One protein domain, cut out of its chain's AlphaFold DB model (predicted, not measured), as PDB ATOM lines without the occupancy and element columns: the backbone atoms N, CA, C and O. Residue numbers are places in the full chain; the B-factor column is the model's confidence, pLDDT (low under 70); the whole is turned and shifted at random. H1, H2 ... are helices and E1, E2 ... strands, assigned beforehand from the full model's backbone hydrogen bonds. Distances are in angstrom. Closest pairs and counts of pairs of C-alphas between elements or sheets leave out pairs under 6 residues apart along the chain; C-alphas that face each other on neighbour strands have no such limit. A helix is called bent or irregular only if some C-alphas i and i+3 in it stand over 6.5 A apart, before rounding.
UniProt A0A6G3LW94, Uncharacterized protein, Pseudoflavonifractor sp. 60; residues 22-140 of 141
ATOM      1  N   ALA A  22       2.645 -23.444  21.355       84.88
ATOM      2  CA  ALA A  22       2.216 -22.171  20.784       84.88
ATOM      3  C   ALA A  22       3.129 -21.021  21.233       84.88
ATOM      4  O   ALA A  22       3.491 -20.164  20.425       84.88
ATOM      5  N   VAL A  23       3.568 -21.037  22.496       83.62
ATOM      6  CA  VAL A  23       4.553 -20.076  23.017       83.62
ATOM      7  C   VAL A  23       5.897 -20.247  22.305       83.62
ATOM      8  O   VAL A  23       6.504 -19.253  21.900       83.62
ATOM      9  N   GLY A  24       6.335 -21.492  22.091       84.94
ATOM     10  CA  GLY A  24       7.555 -21.804  21.343       84.94
ATOM     11  C   GLY A  24       7.520 -21.293  19.899       84.94
ATOM     12  O   GLY A  24       8.447 -20.606  19.471       84.94
ATOM     13  N   VAL A  25       6.429 -21.556  19.171       84.25
ATOM     14  CA  VAL A  25       6.231 -21.076  17.791       84.25
ATOM     15  C   VAL A  25       6.182 -19.552  17.741       84.25
ATOM     16  O   VAL A  25       6.882 -18.945  16.932       84.25
ATOM     17  N   ASN A  26       5.418 -18.910  18.632       86.75
ATOM     18  CA  ASN A  26       5.350 -17.451  18.688       86.75
ATOM     19  C   ASN A  26       6.732 -16.827  18.936       86.75
ATOM     20  O   ASN A  26       7.074 -15.818  18.319       86.75
ATOM     21  N   HIS A  27       7.532 -17.434  19.816       88.69
ATOM     22  CA  HIS A  27       8.879 -16.959  20.098       88.69
ATOM     23  C   HIS A  27       9.814 -17.130  18.895       88.69
ATOM     24  O   HIS A  27      10.555 -16.206  18.564       88.69
ATOM     25  N   LEU A  28       9.738 -18.271  18.205       83.69
ATOM     26  CA  LEU A  28      10.502 -18.520  16.986       83.69
ATOM     27  C   LEU A  28      10.193 -17.487  15.890       83.69
ATOM     28  O   LEU A  28      11.109 -16.963  15.270       83.69
ATOM     29  N   MET A  29       8.913 -17.169  15.685       83.88
ATOM     30  CA  MET A  29       8.475 -16.286  14.600       83.88
ATOM     31  C   MET A  29       8.773 -14.800  14.838       83.88
ATOM     32  O   MET A  29       8.961 -14.065  13.875       83.88
ATOM     33  N   ASN A  30       8.782 -14.343  16.094       87.06
ATOM     34  CA  ASN A  30       8.778 -12.904  16.402       87.06
ATOM     35  C   ASN A  30      10.021 -12.406  17.145       87.06
ATOM     36  O   ASN A  30      10.191 -11.197  17.313       87.06
ATOM     37  N   HIS A  31      10.870 -13.305  17.644       90.12
ATOM     38  CA  HIS A  31      11.975 -12.936  18.530       90.12
ATOM     39  C   HIS A  31      13.332 -13.428  18.050       90.12
ATOM     40  O   HIS A  31      14.259 -13.530  18.852       90.12
ATOM     41  N   PHE A  32      13.464 -13.687  16.752       88.31
ATOM     42  CA  PHE A  32      14.730 -14.026  16.126       88.31
ATOM     43  C   PHE A  32      15.059 -13.060  14.994       88.31
ATOM     44  O   PHE A  32      14.215 -12.743  14.160       88.31
ATOM     45  N   GLU A  33      16.304 -12.595  14.990       89.06
ATOM     46  CA  GLU A  33      16.903 -11.873  13.873       89.06
ATOM     47  C   GLU A  33      17.870 -12.801  13.139       89.06
ATOM     48  O   GLU A  33      18.681 -13.490  13.766       89.06
ATOM     49  N   PHE A  34      17.794 -12.815  11.811       87.44
ATOM     50  CA  PHE A  34      18.751 -13.547  10.990       87.44
ATOM     51  C   PHE A  34      20.169 -13.007  11.201       87.44
ATOM     52  O   PHE A  34      20.366 -11.797  11.320       87.44
ATOM     53  N   GLN A  35      21.155 -13.904  11.272       87.19
ATOM     54  CA  GLN A  35      22.569 -13.533  11.357       87.19
ATOM     55  C   GLN A  35      23.327 -13.953  10.105       87.19
ATOM     56  O   GLN A  35      23.966 -13.125   9.463       87.19
ATOM     57  N   ARG A  36      23.309 -15.252   9.796       88.88
ATOM     58  CA  ARG A  36      24.046 -15.835   8.670       88.88
ATOM     59  C   ARG A  36      23.594 -17.262   8.404       88.88
ATOM     60  O   ARG A  36      22.975 -17.899   9.255       88.88
ATOM     61  N   PHE A  37      23.985 -17.782   7.254       91.56
ATOM     62  CA  PHE A  37      24.040 -19.218   7.028       91.56
ATOM     63  C   PHE A  37      25.451 -19.733   7.325       91.56
ATOM     64  O   PHE A  37      26.421 -18.979   7.271       91.56
ATOM     65  N   GLU A  38      25.562 -21.012   7.659       92.62
ATOM     66  CA  GLU A  38      26.833 -21.688   7.899       92.62
ATOM     67  C   GLU A  38      26.807 -23.089   7.311       92.62
ATOM     68  O   GLU A  38      25.847 -23.840   7.506       92.62
ATOM     69  N   LEU A  39      27.892 -23.437   6.626       94.44
ATOM     70  CA  LEU A  39      28.127 -24.751   6.060       94.44
ATOM     71  C   LEU A  39      29.371 -25.355   6.723       94.44
ATOM     72  O   LEU A  39      30.483 -24.868   6.543       94.44
ATOM     73  N   GLU A  40      29.184 -26.415   7.503       93.44
ATOM     74  CA  GLU A  40      30.269 -27.238   8.037       93.44
ATOM     75  C   GLU A  40      30.545 -28.377   7.046       93.44
ATOM     76  O   GLU A  40      29.706 -29.267   6.857       93.44
ATOM     77  N   TYR A  41      31.709 -28.339   6.394       93.12
ATOM     78  CA  TYR A  41      32.158 -29.339   5.424       93.12
ATOM     79  C   TYR A  41      33.691 -29.345   5.316       93.12
ATOM     80  O   TYR A  41      34.327 -28.368   5.705       93.12
ATOM     81  N   SER A  42      34.295 -30.421   4.797       91.31
ATOM     82  CA  SER A  42      35.743 -30.448   4.511       91.31
ATOM     83  C   SER A  42      36.074 -30.480   3.019       91.31
ATOM     84  O   SER A  42      37.137 -30.019   2.612       91.31
ATOM     85  N   THR A  43      35.166 -31.000   2.190       91.06
ATOM     86  CA  THR A  43      35.331 -31.083   0.732       91.06
ATOM     87  C   THR A  43      33.986 -30.954   0.026       91.06
ATOM     88  O   THR A  43      32.963 -31.263   0.626       91.06
ATOM     89  N   LEU A  44      33.954 -30.559  -1.250       90.50
ATOM     90  CA  LEU A  44      32.753 -30.642  -2.096       90.50
ATOM     91  C   LEU A  44      32.523 -32.035  -2.722       90.50
ATOM     92  O   LEU A  44      31.498 -32.250  -3.368       90.50
ATOM     93  N   GLY A  45      33.445 -32.989  -2.533       87.56
ATOM     94  CA  GLY A  45      33.346 -34.361  -3.054       87.56
ATOM     95  C   GLY A  45      32.327 -35.251  -2.318       87.56
ATOM     96  O   GLY A  45      31.361 -34.762  -1.738       87.56
ATOM     97  N   PRO A  46      32.495 -36.579  -2.308       85.25
ATOM     98  CA  PRO A  46      31.730 -37.453  -1.418       85.25
ATOM     99  C   PRO A  46      32.244 -37.350   0.028       85.25
ATOM    100  O   PRO A  46      33.416 -37.598   0.292       85.25
ATOM    101  N   GLU A  47      31.374 -36.985   0.967       84.56
ATOM    102  CA  GLU A  47      31.681 -36.889   2.401       84.56
ATOM    103  C   GLU A  47      30.396 -37.105   3.205       84.56
ATOM    104  O   GLU A  47      29.313 -36.695   2.777       84.56
ATOM    105  N   GLU A  48      30.515 -37.722   4.375       78.06
ATOM    106  CA  GLU A  48      29.425 -37.841   5.341       78.06
ATOM    107  C   GLU A  48      29.511 -36.741   6.409       78.06
ATOM    108  O   GLU A  48      30.567 -36.165   6.643       78.06
ATOM    109  N   ASN A  49      28.409 -36.496   7.121       83.38
ATOM    110  CA  ASN A  49      28.353 -35.598   8.287       83.38
ATOM    111  C   ASN A  49      28.547 -34.099   8.002       83.38
ATOM    112  O   ASN A  49      28.858 -33.338   8.919       83.38
ATOM    113  N   ARG A  50      28.297 -33.646   6.772       89.88
ATOM    114  CA  ARG A  50      28.179 -32.211   6.491       89.88
ATOM    115  C   ARG A  50      26.935 -31.632   7.143       89.88
ATOM    116  O   ARG A  50      25.904 -32.304   7.247       89.88
ATOM    117  N   ARG A  51      26.999 -30.360   7.523       90.94
ATOM    118  CA  ARG A  51      25.864 -29.657   8.130       90.94
ATOM    119  C   ARG A  51      25.679 -28.292   7.520       90.94
ATOM    120  O   ARG A  51      26.635 -27.556   7.333       90.94
ATOM    121  N   LEU A  52      24.426 -27.955   7.271       93.00
ATOM    122  CA  LEU A  52      24.018 -26.651   6.787       93.00
ATOM    123  C   LEU A  52      23.017 -26.074   7.779       93.00
ATOM    124  O   LEU A  52      21.982 -26.690   8.026       93.00
ATOM    125  N   CYS A  53      23.328 -24.918   8.357       91.69
ATOM    126  CA  CYS A  53      22.466 -24.221   9.305       91.69
ATOM    127  C   CYS A  53      22.170 -22.794   8.848       91.69
ATOM    128  O   CYS A  53      23.029 -22.083   8.336       91.69
ATOM    129  N   LYS A  54      20.958 -22.347   9.157       89.81
ATOM    130  CA  LYS A  54      20.598 -20.947   9.332       89.81
ATOM    131  C   LYS A  54      20.823 -20.603  10.798       89.81
ATOM    132  O   LYS A  54      20.310 -21.295  11.684       89.81
ATOM    133  N   ILE A  55      21.612 -19.567  11.042       89.12
ATOM    134  CA  ILE A  55      21.903 -19.063  12.375       89.12
ATOM    135  C   ILE A  55      21.114 -17.784  12.592       89.12
ATOM    136  O   ILE A  55      21.357 -16.771  11.935       89.12
ATOM    137  N   ASP A  56      20.230 -17.832  13.581       88.69
ATOM    138  CA  ASP A  56      19.466 -16.680  14.038       88.69
ATOM    139  C   ASP A  56      19.886 -16.308  15.466       88.69
ATOM    140  O   ASP A  56      20.353 -17.148  16.243       88.69
ATOM    141  N   ARG A  57      19.706 -15.043  15.845       90.38
ATOM    142  CA  ARG A  57      19.947 -14.535  17.199       90.38
ATOM    143  C   ARG A  57      18.629 -14.187  17.872       90.38
ATOM    144  O   ARG A  57      17.805 -13.468  17.323       90.38
ATOM    145  N   CYS A  58      18.435 -14.694  19.081       90.81
ATOM    146  CA  CYS A  58      17.268 -14.380  19.886       90.81
ATOM    147  C   CYS A  58      17.353 -12.932  20.378       90.81
ATOM    148  O   CYS A  58      18.303 -12.567  21.072       90.81
ATOM    149  N   LEU A  59      16.329 -12.132  20.101       90.50
ATOM    150  CA  LEU A  59      16.226 -10.738  20.536       90.50
ATOM    151  C   LEU A  59      15.976 -10.594  22.045       90.50
ATOM    152  O   LEU A  59      16.208  -9.528  22.604       90.50
ATOM    153  N   ILE A  60      15.525 -11.660  22.716       91.88
ATOM    154  CA  ILE A  60      15.240 -11.650  24.158       91.88
ATOM    155  C   ILE A  60      16.478 -12.020  24.979       91.88
ATOM    156  O   ILE A  60      16.852 -11.293  25.893       91.88
ATOM    157  N   CYS A  61      17.122 -13.152  24.675       90.00
ATOM    158  CA  CYS A  61      18.270 -13.632  25.457       90.00
ATOM    159  C   CYS A  61      19.630 -13.429  24.779       90.00
ATOM    160  O   CYS A  61      20.655 -13.768  25.368       90.00
ATOM    161  N   GLY A  62      19.667 -12.941  23.537       88.25
ATOM    162  CA  GLY A  62      20.896 -12.721  22.771       88.25
ATOM    163  C   GLY A  62      21.611 -13.994  22.303       88.25
ATOM    164  O   GLY A  62      22.631 -13.888  21.624       88.25
ATOM    165  N   LYS A  63      21.110 -15.186  22.658       89.12
ATOM    166  CA  LYS A  63      21.679 -16.490  22.282       89.12
ATOM    167  C   LYS A  63      21.225 -16.919  20.891       89.12
ATOM    168  O   LYS A  63      20.234 -16.413  20.372       89.12
ATOM    169  N   ARG A  64      21.938 -17.874  20.298       88.06
ATOM    170  CA  ARG A  64      21.684 -18.311  18.920       88.06
ATOM    171  C   ARG A  64      20.647 -19.427  18.818       88.06
ATOM    172  O   ARG A  64      20.436 -20.187  19.763       88.06
ATOM    173  N   LEU A  65      20.077 -19.570  17.634       87.56
ATOM    174  CA  LEU A  65      19.347 -20.743  17.176       87.56
ATOM    175  C   LEU A  65      20.006 -21.240  15.883       87.56
ATOM    176  O   LEU A  65      20.256 -20.442  14.989       87.56
ATOM    177  N   CYS A  66      20.301 -22.540  15.812       87.25
ATOM    178  CA  CYS A  66      20.737 -23.226  14.588       87.25
ATOM    179  C   CYS A  66      19.523 -24.002  14.086       87.25
ATOM    180  O   CYS A  66      19.090 -24.946  14.751       87.25
ATOM    181  N   TYR A  67      18.965 -23.599  12.952       83.19
ATOM    182  CA  TYR A  67      17.981 -24.394  12.230       83.19
ATOM    183  C   TYR A  67      18.657 -24.931  10.977       83.19
ATOM    184  O   TYR A  67      19.080 -24.149  10.132       83.19
ATOM    185  N   GLY A  68      18.818 -26.245  10.871       85.75
ATOM    186  CA  GLY A  68      19.666 -26.819   9.838       85.75
ATOM    187  C   GLY A  68      19.279 -28.220   9.419       85.75
ATOM    188  O   GLY A  68      18.389 -28.845   9.994       85.75
ATOM    189  N   THR A  69      19.989 -28.703   8.410       86.69
ATOM    190  CA  THR A  69      19.895 -30.063   7.893       86.69
ATOM    191  C   THR A  69      21.281 -30.688   7.827       86.69
ATOM    192  O   THR A  69      22.280 -30.019   7.549       86.69
ATOM    193  N   GLU A  70      21.336 -31.996   8.050       89.56
ATOM    194  CA  GLU A  70      22.498 -32.789   7.668       89.56
ATOM    195  C   GLU A  70      22.496 -32.960   6.145       89.56
ATOM    196  O   GLU A  70      21.444 -33.117   5.514       89.56
ATOM    197  N   LEU A  71      23.682 -32.890   5.549       87.12
ATOM    198  CA  LEU A  71      23.893 -33.112   4.128       87.12
ATOM    199  C   LEU A  71      24.623 -34.444   3.962       87.12
ATOM    200  O   LEU A  71      25.805 -34.575   4.270       87.12
ATOM    201  N   TYR A  72      23.894 -35.443   3.475       84.12
ATOM    202  CA  TYR A  72      24.459 -36.754   3.166       84.12
ATOM    203  C   TYR A  72      25.407 -36.685   1.969       84.12
ATOM    204  O   TYR A  72      25.288 -35.786   1.123       84.12
ATOM    205  N   ALA A  73      26.281 -37.688   1.860       85.19
ATOM    206  CA  ALA A  73      27.160 -37.859   0.714       85.19
ATOM    207  C   ALA A  73      26.369 -37.774  -0.600       85.19
ATOM    208  O   ALA A  73      25.256 -38.297  -0.722       85.19
ATOM    209  N   GLN A  74      26.929 -37.049  -1.563       84.88
ATOM    210  CA  GLN A  74      26.377 -36.911  -2.905       84.88
ATOM    211  C   GLN A  74      27.363 -37.479  -3.914       84.88
ATOM    212  O   GLN A  74      28.575 -37.406  -3.715       84.88
ATOM    213  N   ASP A  75      26.824 -37.985  -5.018       78.25
ATOM    214  CA  ASP A  75      27.620 -38.581  -6.094       78.25
ATOM    215  C   ASP A  75      28.465 -37.537  -6.848       78.25
ATOM    216  O   ASP A  75      29.422 -37.890  -7.533       78.25
ATOM    217  N   SER A  76      28.111 -36.249  -6.747       86.19
ATOM    218  CA  SER A  76      28.832 -35.144  -7.384       86.19
ATOM    219  C   SER A  76      28.710 -33.828  -6.611       86.19
ATOM    220  O   SER A  76      27.721 -33.588  -5.908       86.19
ATOM    221  N   GLY A  77      29.699 -32.948  -6.810       86.94
ATOM    222  CA  GLY A  77      29.674 -31.573  -6.300       86.94
ATOM    223  C   GLY A  77      28.481 -30.777  -6.834       86.94
ATOM    224  O   GLY A  77      27.827 -30.083  -6.070       86.94
ATOM    225  N   ASP A  78      28.104 -30.961  -8.101       90.12
ATOM    226  CA  ASP A  78      26.923 -30.321  -8.704       90.12
ATOM    227  C   ASP A  78      25.609 -30.658  -7.966       90.12
ATOM    228  O   ASP A  78      24.823 -29.772  -7.613       90.12
ATOM    229  N   ARG A  79      25.395 -31.941  -7.633       89.56
ATOM    230  CA  ARG A  79      24.223 -32.374  -6.853       89.56
ATOM    231  C   ARG A  79      24.238 -31.808  -5.440       89.56
ATOM    232  O   ARG A  79      23.183 -31.449  -4.914       89.56
ATOM    233  N   LEU A  80      25.417 -31.733  -4.826       92.44
ATOM    234  CA  LEU A  80      25.591 -31.105  -3.522       92.44
ATOM    235  C   LEU A  80      25.238 -29.615  -3.580       92.44
ATOM    236  O   LEU A  80      24.379 -29.178  -2.815       92.44
ATOM    237  N   LEU A  81      25.835 -28.860  -4.505       95.06
ATOM    238  CA  LEU A  81      25.592 -27.426  -4.674       95.06
ATOM    239  C   LEU A  81      24.121 -27.134  -4.962       95.06
ATOM    240  O   LEU A  81      23.556 -26.231  -4.351       95.06
ATOM    241  N   THR A  82      23.460 -27.951  -5.783       93.44
ATOM    242  CA  THR A  82      22.016 -27.835  -6.041       93.44
ATOM    243  C   THR A  82      21.195 -27.958  -4.754       93.44
ATOM    244  O   THR A  82      20.290 -27.156  -4.515       93.44
ATOM    245  N   LYS A  83      21.509 -28.941  -3.900       92.81
ATOM    246  CA  LYS A  83      20.814 -29.140  -2.617       92.81
ATOM    247  C   LYS A  83      21.051 -27.985  -1.649       92.81
ATOM    248  O   LYS A  83      20.088 -27.500  -1.060       92.81
ATOM    249  N   ILE A  84      22.304 -27.546  -1.506       94.81
ATOM    250  CA  ILE A  84      22.656 -26.407  -0.648       94.81
ATOM    251  C   ILE A  84      21.928 -25.160  -1.151       94.81
ATOM    252  O   ILE A  84      21.257 -24.495  -0.369       94.81
ATOM    253  N   TYR A  85      21.980 -24.883  -2.458       94.38
ATOM    254  CA  TYR A  85      21.331 -23.724  -3.065       94.38
ATOM    255  C   TYR A  85      19.833 -23.710  -2.801       94.38
ATOM    256  O   TYR A  85      19.315 -22.701  -2.341       94.38
ATOM    257  N   HIS A  86      19.126 -24.812  -3.068       92.00
ATOM    258  CA  HIS A  86      17.682 -24.867  -2.838       92.00
ATOM    259  C   HIS A  86      17.324 -24.648  -1.375       92.00
ATOM    260  O   HIS A  86      16.399 -23.895  -1.088       92.00
ATOM    261  N   TRP A  87      18.064 -25.273  -0.458       92.31
ATOM    262  CA  TRP A  87      17.801 -25.120   0.964       92.31
ATOM    263  C   TRP A  87      18.048 -23.678   1.424       92.31
ATOM    264  O   TRP A  87      17.176 -23.075   2.042       92.31
ATOM    265  N   VAL A  88      19.193 -23.088   1.066       91.81
ATOM    266  CA  VAL A  88      19.543 -21.707   1.438       91.81
ATOM    267  C   VAL A  88      18.574 -20.708   0.805       91.81
ATOM    268  O   VAL A  88      18.110 -19.800   1.488       91.81
ATOM    269  N   PHE A  89      18.212 -20.902  -0.466       89.81
ATOM    270  CA  PHE A  89      17.243 -20.056  -1.157       89.81
ATOM    271  C   PHE A  89      15.864 -20.135  -0.508       89.81
ATOM    272  O   PHE A  89      15.279 -19.102  -0.224       89.81
ATOM    273  N   GLN A  90      15.367 -21.338  -0.208       87.81
ATOM    274  CA  GLN A  90      14.081 -21.512   0.462       87.81
ATOM    275  C   GLN A  90      14.067 -20.827   1.831       87.81
ATOM    276  O   GLN A  90      13.101 -20.146   2.170       87.81
ATOM    277  N   MET A  91      15.133 -20.993   2.615       86.25
ATOM    278  CA  MET A  91      15.231 -20.369   3.931       86.25
ATOM    279  C   MET A  91      15.303 -18.843   3.832       86.25
ATOM    280  O   MET A  91      14.634 -18.171   4.609       86.25
ATOM    281  N   TRP A  92      16.039 -18.310   2.855       81.62
ATOM    282  CA  TRP A  92      16.148 -16.873   2.606       81.62
ATOM    283  C   TRP A  92      14.841 -16.256   2.082       81.62
ATOM    284  O   TRP A  92      14.379 -15.260   2.629       81.62
ATOM    285  N   ASP A  93      14.212 -16.864   1.073       77.75
ATOM    286  CA  ASP A  93      12.977 -16.382   0.431       77.75
ATOM    287  C   ASP A  93      11.757 -16.473   1.363       77.75
ATOM    288  O   ASP A  93      10.874 -15.617   1.353       77.75
ATOM    289  N   SER A  94      11.727 -17.483   2.240       65.94
ATOM    290  CA  SER A  94      10.679 -17.606   3.263       65.94
ATOM    291  C   SER A  94      10.756 -16.530   4.355       65.94
ATOM    292  O   SER A  94       9.782 -16.315   5.086       65.94
ATOM    293  N   GLY A  95      11.894 -15.842   4.471       61.50
ATOM    294  CA  GLY A  95      12.133 -14.789   5.445       61.50
ATOM    295  C   GLY A  95      11.904 -13.394   4.864       61.50
ATOM    296  O   GLY A  95      12.312 -13.076   3.754       61.50
ATOM    297  N   ARG A  96      11.344 -12.472   5.659       59.66
ATOM    298  CA  ARG A  96      11.459 -11.017   5.391       59.66
ATOM    299  C   ARG A  96      12.848 -10.502   5.786       59.66
ATOM    300  O   ARG A  96      12.978  -9.475   6.453       59.66
ATOM    301  N   GLU A  97      13.874 -11.277   5.482       65.44
ATOM    302  CA  GLU A  97      15.202 -11.127   6.056       65.44
ATOM    303  C   GLU A  97      15.983 -10.085   5.266       65.44
ATOM    304  O   GLU A  97      16.073 -10.133   4.038       65.44
ATOM    305  N   ARG A  98      16.542  -9.100   5.975       66.62
ATOM    306  CA  ARG A  98      17.516  -8.202   5.359       66.62
ATOM    307  C   ARG A  98      18.793  -8.990   5.105       66.62
ATOM    308  O   ARG A  98      19.203  -9.789   5.946       66.62
ATOM    309  N   LEU A  99      19.412  -8.737   3.955       66.69
ATOM    310  CA  LEU A  99      20.747  -9.248   3.678       66.69
ATOM    311  C   LEU A  99      21.715  -8.762   4.773       66.69
ATOM    312  O   LEU A  99      21.567  -7.624   5.232       66.69
ATOM    313  N   PRO A 100      22.674  -9.600   5.202       66.12
ATOM    314  CA  PRO A 100      23.732  -9.171   6.104       66.12
ATOM    315  C   PRO A 100      24.515  -7.996   5.509       66.12
ATOM    316  O   PRO A 100      24.646  -7.883   4.286       66.12
ATOM    317  N   ASP A 101      25.063  -7.140   6.369       66.50
ATOM    318  CA  ASP A 101      25.858  -5.990   5.936       66.50
ATOM    319  C   ASP A 101      27.025  -6.433   5.033       66.50
ATOM    320  O   ASP A 101      27.780  -7.344   5.370       66.50
ATOM    321  N   GLY A 102      27.176  -5.780   3.876       66.31
ATOM    322  CA  GLY A 102      28.229  -6.082   2.897       66.31
ATOM    323  C   GLY A 102      27.861  -7.125   1.835       66.31
ATOM    324  O   GLY A 102      28.632  -7.315   0.898       66.31
ATOM    325  N   VAL A 103      26.686  -7.752   1.926       73.31
ATOM    326  CA  VAL A 103      26.155  -8.646   0.892       73.31
ATOM    327  C   VAL A 103      25.133  -7.895   0.039       73.31
ATOM    328  O   VAL A 103      24.112  -7.433   0.548       73.31
ATOM    329  N   ASN A 104      25.371  -7.802  -1.274       76.00
ATOM    330  CA  ASN A 104      24.488  -7.058  -2.179       76.00
ATOM    331  C   ASN A 104      23.370  -7.925  -2.767       76.00
ATOM    332  O   ASN A 104      22.307  -7.407  -3.118       76.00
ATOM    333  N   CYS A 105      23.592  -9.235  -2.886       84.69
ATOM    334  CA  CYS A 105      22.609 -10.162  -3.432       84.69
ATOM    335  C   CYS A 105      22.723 -11.575  -2.841       84.69
ATOM    336  O   CYS A 105      23.694 -11.928  -2.173       84.69
ATOM    337  N   PHE A 106      21.723 -12.415  -3.120       87.00
ATOM    338  CA  PHE A 106      21.707 -13.816  -2.694       87.00
ATOM    339  C   PHE A 106      22.949 -14.598  -3.130       87.00
ATOM    340  O   PHE A 106      23.446 -15.421  -2.370       87.00
ATOM    341  N   GLN A 107      23.445 -14.345  -4.342       89.88
ATOM    342  CA  GLN A 107      24.589 -15.063  -4.904       89.88
ATOM    343  C   GLN A 107      25.868 -14.772  -4.114       89.88
ATOM    344  O   GLN A 107      26.595 -15.710  -3.804       89.88
ATOM    345  N   ASP A 108      26.086 -13.516  -3.711       89.44
ATOM    346  CA  ASP A 108      27.221 -13.136  -2.861       89.44
ATOM    347  C   ASP A 108      27.155 -13.856  -1.504       89.44
ATOM    348  O   ASP A 108      28.146 -14.414  -1.033       89.44
ATOM    349  N   MET A 109      25.965 -13.896  -0.890       90.12
ATOM    350  CA  MET A 109      25.755 -14.603   0.378       90.12
ATOM    351  C   MET A 109      25.993 -16.098   0.215       90.12
ATOM    352  O   MET A 109      26.705 -16.691   1.021       90.12
ATOM    353  N   PHE A 110      25.435 -16.701  -0.831       93.69
ATOM    354  CA  PHE A 110      25.605 -18.117  -1.109       93.69
ATOM    355  C   PHE A 110      27.080 -18.468  -1.320       93.69
ATOM    356  O   PHE A 110      27.561 -19.437  -0.738       93.69
ATOM    357  N   LEU A 111      27.814 -17.661  -2.091       94.12
ATOM    358  CA  LEU A 111      29.240 -17.862  -2.340       94.12
ATOM    359  C   LEU A 111      30.065 -17.779  -1.047       94.12
ATOM    360  O   LEU A 111      30.969 -18.588  -0.845       94.12
ATOM    361  N   SER A 112      29.707 -16.868  -0.135       92.38
ATOM    362  CA  SER A 112      30.386 -16.709   1.162       92.38
ATOM    363  C   SER A 112      30.283 -17.919   2.102       92.38
ATOM    364  O   SER A 112      30.995 -17.970   3.103       92.38
ATOM    365  N   LEU A 113      29.426 -18.903   1.798       93.88
ATOM    366  CA  LEU A 113      29.307 -20.131   2.593       93.88
ATOM    367  C   LEU A 113      30.474 -21.090   2.395       93.88
ATOM    368  O   LEU A 113      30.671 -21.988   3.213       93.88
ATOM    369  N   PHE A 114      31.209 -20.929   1.300       95.50
ATOM    370  CA  PHE A 114      32.238 -21.861   0.881       95.50
ATOM    371  C   PHE A 114      33.624 -21.343   1.260       95.50
ATOM    372  O   PHE A 114      33.900 -20.140   1.219       95.50
ATOM    373  N   HIS A 115      34.511 -22.275   1.610       95.25
ATOM    374  CA  HIS A 115      35.936 -22.020   1.761       95.25
ATOM    375  C   HIS A 115      36.487 -21.351   0.501       95.25
ATOM    376  O   HIS A 115      36.102 -21.714  -0.609       95.25
ATOM    377  N   GLU A 116      37.433 -20.423   0.666       95.50
ATOM    378  CA  GLU A 116      38.042 -19.679  -0.448       95.50
ATOM    379  C   GLU A 116      38.561 -20.604  -1.562       95.50
ATOM    380  O   GLU A 116      38.399 -20.298  -2.738       95.50
ATOM    381  N   SER A 117      39.097 -21.779  -1.208       94.81
ATOM    382  CA  SER A 117      39.589 -22.782  -2.164       94.81
ATOM    383  C   SER A 117      38.519 -23.367  -3.091       94.81
ATOM    384  O   SER A 117      38.862 -23.914  -4.135       94.81
ATOM    385  N   ASP A 118      37.245 -23.291  -2.707       96.19
ATOM    386  CA  ASP A 118      36.116 -23.851  -3.451       96.19
ATOM    387  C   ASP A 118      35.308 -22.774  -4.198       96.19
ATOM    388  O   ASP A 118      34.449 -23.104  -5.019       96.19
ATOM    389  N   GLN A 119      35.555 -21.486  -3.930       95.50
ATOM    390  CA  GLN A 119      34.719 -20.390  -4.429       95.50
ATOM    391  C   GLN A 119      34.748 -20.255  -5.953       95.50
ATOM    392  O   GLN A 119      33.700 -19.997  -6.543       95.50
ATOM    393  N   ASP A 120      35.890 -20.491  -6.606       95.94
ATOM    394  CA  ASP A 120      35.986 -20.438  -8.073       95.94
ATOM    395  C   ASP A 120      35.051 -21.465  -8.728       95.94
ATOM    396  O   ASP A 120      34.251 -21.123  -9.602       95.94
ATOM    397  N   PHE A 121      35.065 -22.708  -8.233       94.75
ATOM    398  CA  PHE A 121      34.190 -23.778  -8.716       94.75
ATOM    399  C   PHE A 121      32.706 -23.450  -8.499       94.75
ATOM    400  O   PHE A 121      31.872 -23.658  -9.382       94.75
ATOM    401  N   VAL A 122      32.360 -22.905  -7.330       96.31
ATOM    402  CA  VAL A 122      30.980 -22.505  -7.017       96.31
ATOM    403  C   VAL A 122      30.529 -21.326  -7.884       96.31
ATOM    404  O   VAL A 122      29.385 -21.302  -8.341       96.31
ATOM    405  N   CYS A 123      31.412 -20.364  -8.145       95.06
ATOM    406  CA  CYS A 123      31.136 -19.212  -8.998       95.06
ATOM    407  C   CYS A 123      30.861 -19.642 -10.445       95.06
ATOM    408  O   CYS A 123      29.858 -19.234 -11.036       95.06
ATOM    409  N   GLU A 124      31.693 -20.525 -11.006       95.06
ATOM    410  CA  GLU A 124      31.450 -21.123 -12.323       95.06
ATOM    411  C   GLU A 124      30.099 -21.846 -12.370       95.06
ATOM    412  O   GLU A 124      29.304 -21.630 -13.290       95.06
ATOM    413  N   TRP A 125      29.793 -22.641 -11.342       95.19
ATOM    414  CA  TRP A 125      28.520 -23.348 -11.228       95.19
ATOM    415  C   TRP A 125      27.308 -22.397 -11.213       95.19
ATOM    416  O   TRP A 125      26.334 -22.614 -11.942       95.19
ATOM    417  N   LEU A 126      27.375 -21.298 -10.449       94.06
ATOM    418  CA  LEU A 126      26.331 -20.266 -10.420       94.06
ATOM    419  C   LEU A 126      26.125 -19.617 -11.797       94.06
ATOM    420  O   LEU A 126      24.982 -19.419 -12.223       94.06
ATOM    421  N   ASN A 127      27.214 -19.312 -12.507       91.44
ATOM    422  CA  ASN A 127      27.169 -18.692 -13.833       91.44
ATOM    423  C   ASN A 127      26.530 -19.612 -14.880       91.44
ATOM    424  O   ASN A 127      25.701 -19.158 -15.674       91.44
ATOM    425  N   HIS A 128      26.865 -20.905 -14.858       89.31
ATOM    426  CA  HIS A 128      26.237 -21.893 -15.735       89.31
ATOM    427  C   HIS A 128      24.727 -21.960 -15.519       89.31
ATOM    428  O   HIS A 128      23.963 -21.929 -16.484       89.31
ATOM    429  N   ARG A 129      24.292 -21.963 -14.258       81.50
ATOM    430  CA  ARG A 129      22.874 -22.027 -13.909       81.50
ATOM    431  C   ARG A 129      22.094 -20.787 -14.351       81.50
ATOM    432  O   ARG A 129      21.036 -20.915 -14.963       81.50
ATOM    433  N   ALA A 130      22.648 -19.595 -14.130       73.38
ATOM    434  CA  ALA A 130      22.046 -18.346 -14.600       73.38
ATOM    435  C   ALA A 130      21.941 -18.283 -16.138       73.38
ATOM    436  O   ALA A 130      20.995 -17.702 -16.676       73.38
ATOM    437  N   GLY A 131      22.901 -18.880 -16.850       67.31
ATOM    438  CA  GLY A 131      22.854 -19.040 -18.303       67.31
ATOM    439  C   GLY A 131      21.722 -19.965 -18.756       67.31
ATOM    440  O   GLY A 131      20.958 -19.598 -19.648       67.31
ATOM    441  N   SER A 132      21.567 -21.119 -18.103       68.50
ATOM    442  CA  SER A 132      20.512 -22.092 -18.412       68.50
ATOM    443  C   SER A 132      19.101 -21.547 -18.171       68.50
ATOM    444  O   SER A 132      18.233 -21.731 -19.023       68.50
ATOM    445  N   ASP A 133      18.873 -20.814 -17.075       62.34
ATOM    446  CA  ASP A 133      17.561 -20.218 -16.770       62.34
ATOM    447  C   ASP A 133      17.155 -19.150 -17.805       62.34
ATOM    448  O   ASP A 133      15.986 -19.033 -18.192       62.34
ATOM    449  N   ARG A 134      18.135 -18.389 -18.315       60.69
ATOM    450  CA  ARG A 134      17.923 -17.402 -19.388       60.69
ATOM    451  C   ARG A 134      17.591 -18.059 -20.724       60.69
ATOM    452  O   ARG A 134      16.744 -17.539 -21.446       60.69
ATOM    453  N   GLN A 135      18.221 -19.187 -21.037       57.44
ATOM    454  CA  GLN A 135      17.963 -19.949 -22.261       57.44
ATOM    455  C   GLN A 135      16.579 -20.612 -22.235       57.44
ATOM    456  O   GLN A 135      15.808 -20.457 -23.178       57.44
ATOM    457  N   ALA A 136      16.207 -21.234 -21.111       57.97
ATOM    458  CA  ALA A 136      14.879 -21.822 -20.922       57.97
ATOM    459  C   ALA A 136      13.745 -20.781 -21.013       57.97
ATOM    460  O   ALA A 136      12.657 -21.081 -21.498       57.97
ATOM    461  N   SER A 137      14.008 -19.535 -20.598       55.41
ATOM    462  CA  SER A 137      13.053 -18.424 -20.720       55.41
ATOM    463  C   SER A 137      12.899 -17.902 -22.158       55.41
ATOM    464  O   SER A 137      11.885 -17.288 -22.474       55.41
ATOM    465  N   GLN A 138      13.889 -18.125 -23.031       53.62
ATOM    466  CA  GLN A 138      13.862 -17.698 -24.439       53.62
ATOM    467  C   GLN A 138      13.229 -18.741 -25.371       53.62
ATOM    468  O   GLN A 138      12.679 -18.371 -26.402       53.62
ATOM    469  N   GLU A 139      13.260 -20.024 -25.007       52.12
ATOM    470  CA  GLU A 139      12.668 -21.118 -25.798       52.12
ATOM    471  C   GLU A 139      11.175 -21.364 -25.489       52.12
ATOM    472  O   GLU A 139      10.541 -22.214 -26.110       52.12
ATOM    473  N   GLY A 140      10.598 -20.611 -24.546       51.75
ATOM    474  CA  GLY A 140       9.195 -20.703 -24.128       51.75
ATOM    475  C   GLY A 140       8.245 -19.645 -24.713       51.75
ATOM    476  O   GLY A 140       7.210 -19.402 -24.094       51.75
TER     477      GLY A 140
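Overview. This is residues 22 to 140 of the 141 residues of an uncharacterized protein of Pseudoflavonifractor sp. 60 (UniProt A0A6G3LW94). A twisted antiparallel sheet, E1 - E2 - E3, has H2 packed along one face; H3 and H4 follow as a helical hairpin, and residues 130 to 140 stick out beyond it. H1 sits at one end of the sheet. The printed part has 119 residues, with named elements in the order H1 E1 E2 E3 H2 H3 H4, class mixed. It is only just compact, close to loose, with a radius of gyration of the C-alphas of 16.1 A, and spans 47 by 36 by 28 A.

Arrangement. E1 (residues 32 to 40), E2 (50 to 58) and E3 (64 to 71) form a meander, each strand the antiparallel neighbour of the one before, in two hairpins. Within hydrogen-bond range are N 38 and O 53 of E1 and E2, 2.8 A, and N 54 and O 67 of E2 and E3, 2.8 A. H2 (residues 77 to 93) makes two layers with the sheet, a helix on one face: it is over E2, at a height over the sheet of 10.2 A, along the strands at 13 degrees on the local plane. H3 (residues 106 to 111) only just touches H2, with 3 pairs of C-alphas within 8 A, closest Tyr 85 and Phe 110, 7.3 A. H4 (residues 116 to 138) touches H3 with residues 119 to 126 alone, closest C-alphas Leu 111 and Gln 119, 6.4 A. H1 (residues 22 to 30) only grazes the sheet, with residues 27 to 30. Every O i to N i+4 pair is within hydrogen-bond range in H1, H2 and H3, and 17 of 19 in H4.

Along the chain. C-alpha 22 begins H1 at (2.216, -22.171, 20.784), and C-alpha 138 ends H4 at (13.862, -17.698, -24.439). E1, 21.9 A long, bends by 59 degrees at residue 35; E2 measures 24.8 A, E3 21.0 A, H2 23.6 A and H4 34.1 A. H4 is irregular: C-alphas 117 and 120 are 7.3 A apart.

Size, cuts and confidence. The two C-alphas farthest apart, Cys 61 and Glu 139, are 52.1 A apart. The printed part has no cut; the link from H2 to H3 is long. Confidence is under 70 at residues 94 to 102 and 131 to 140.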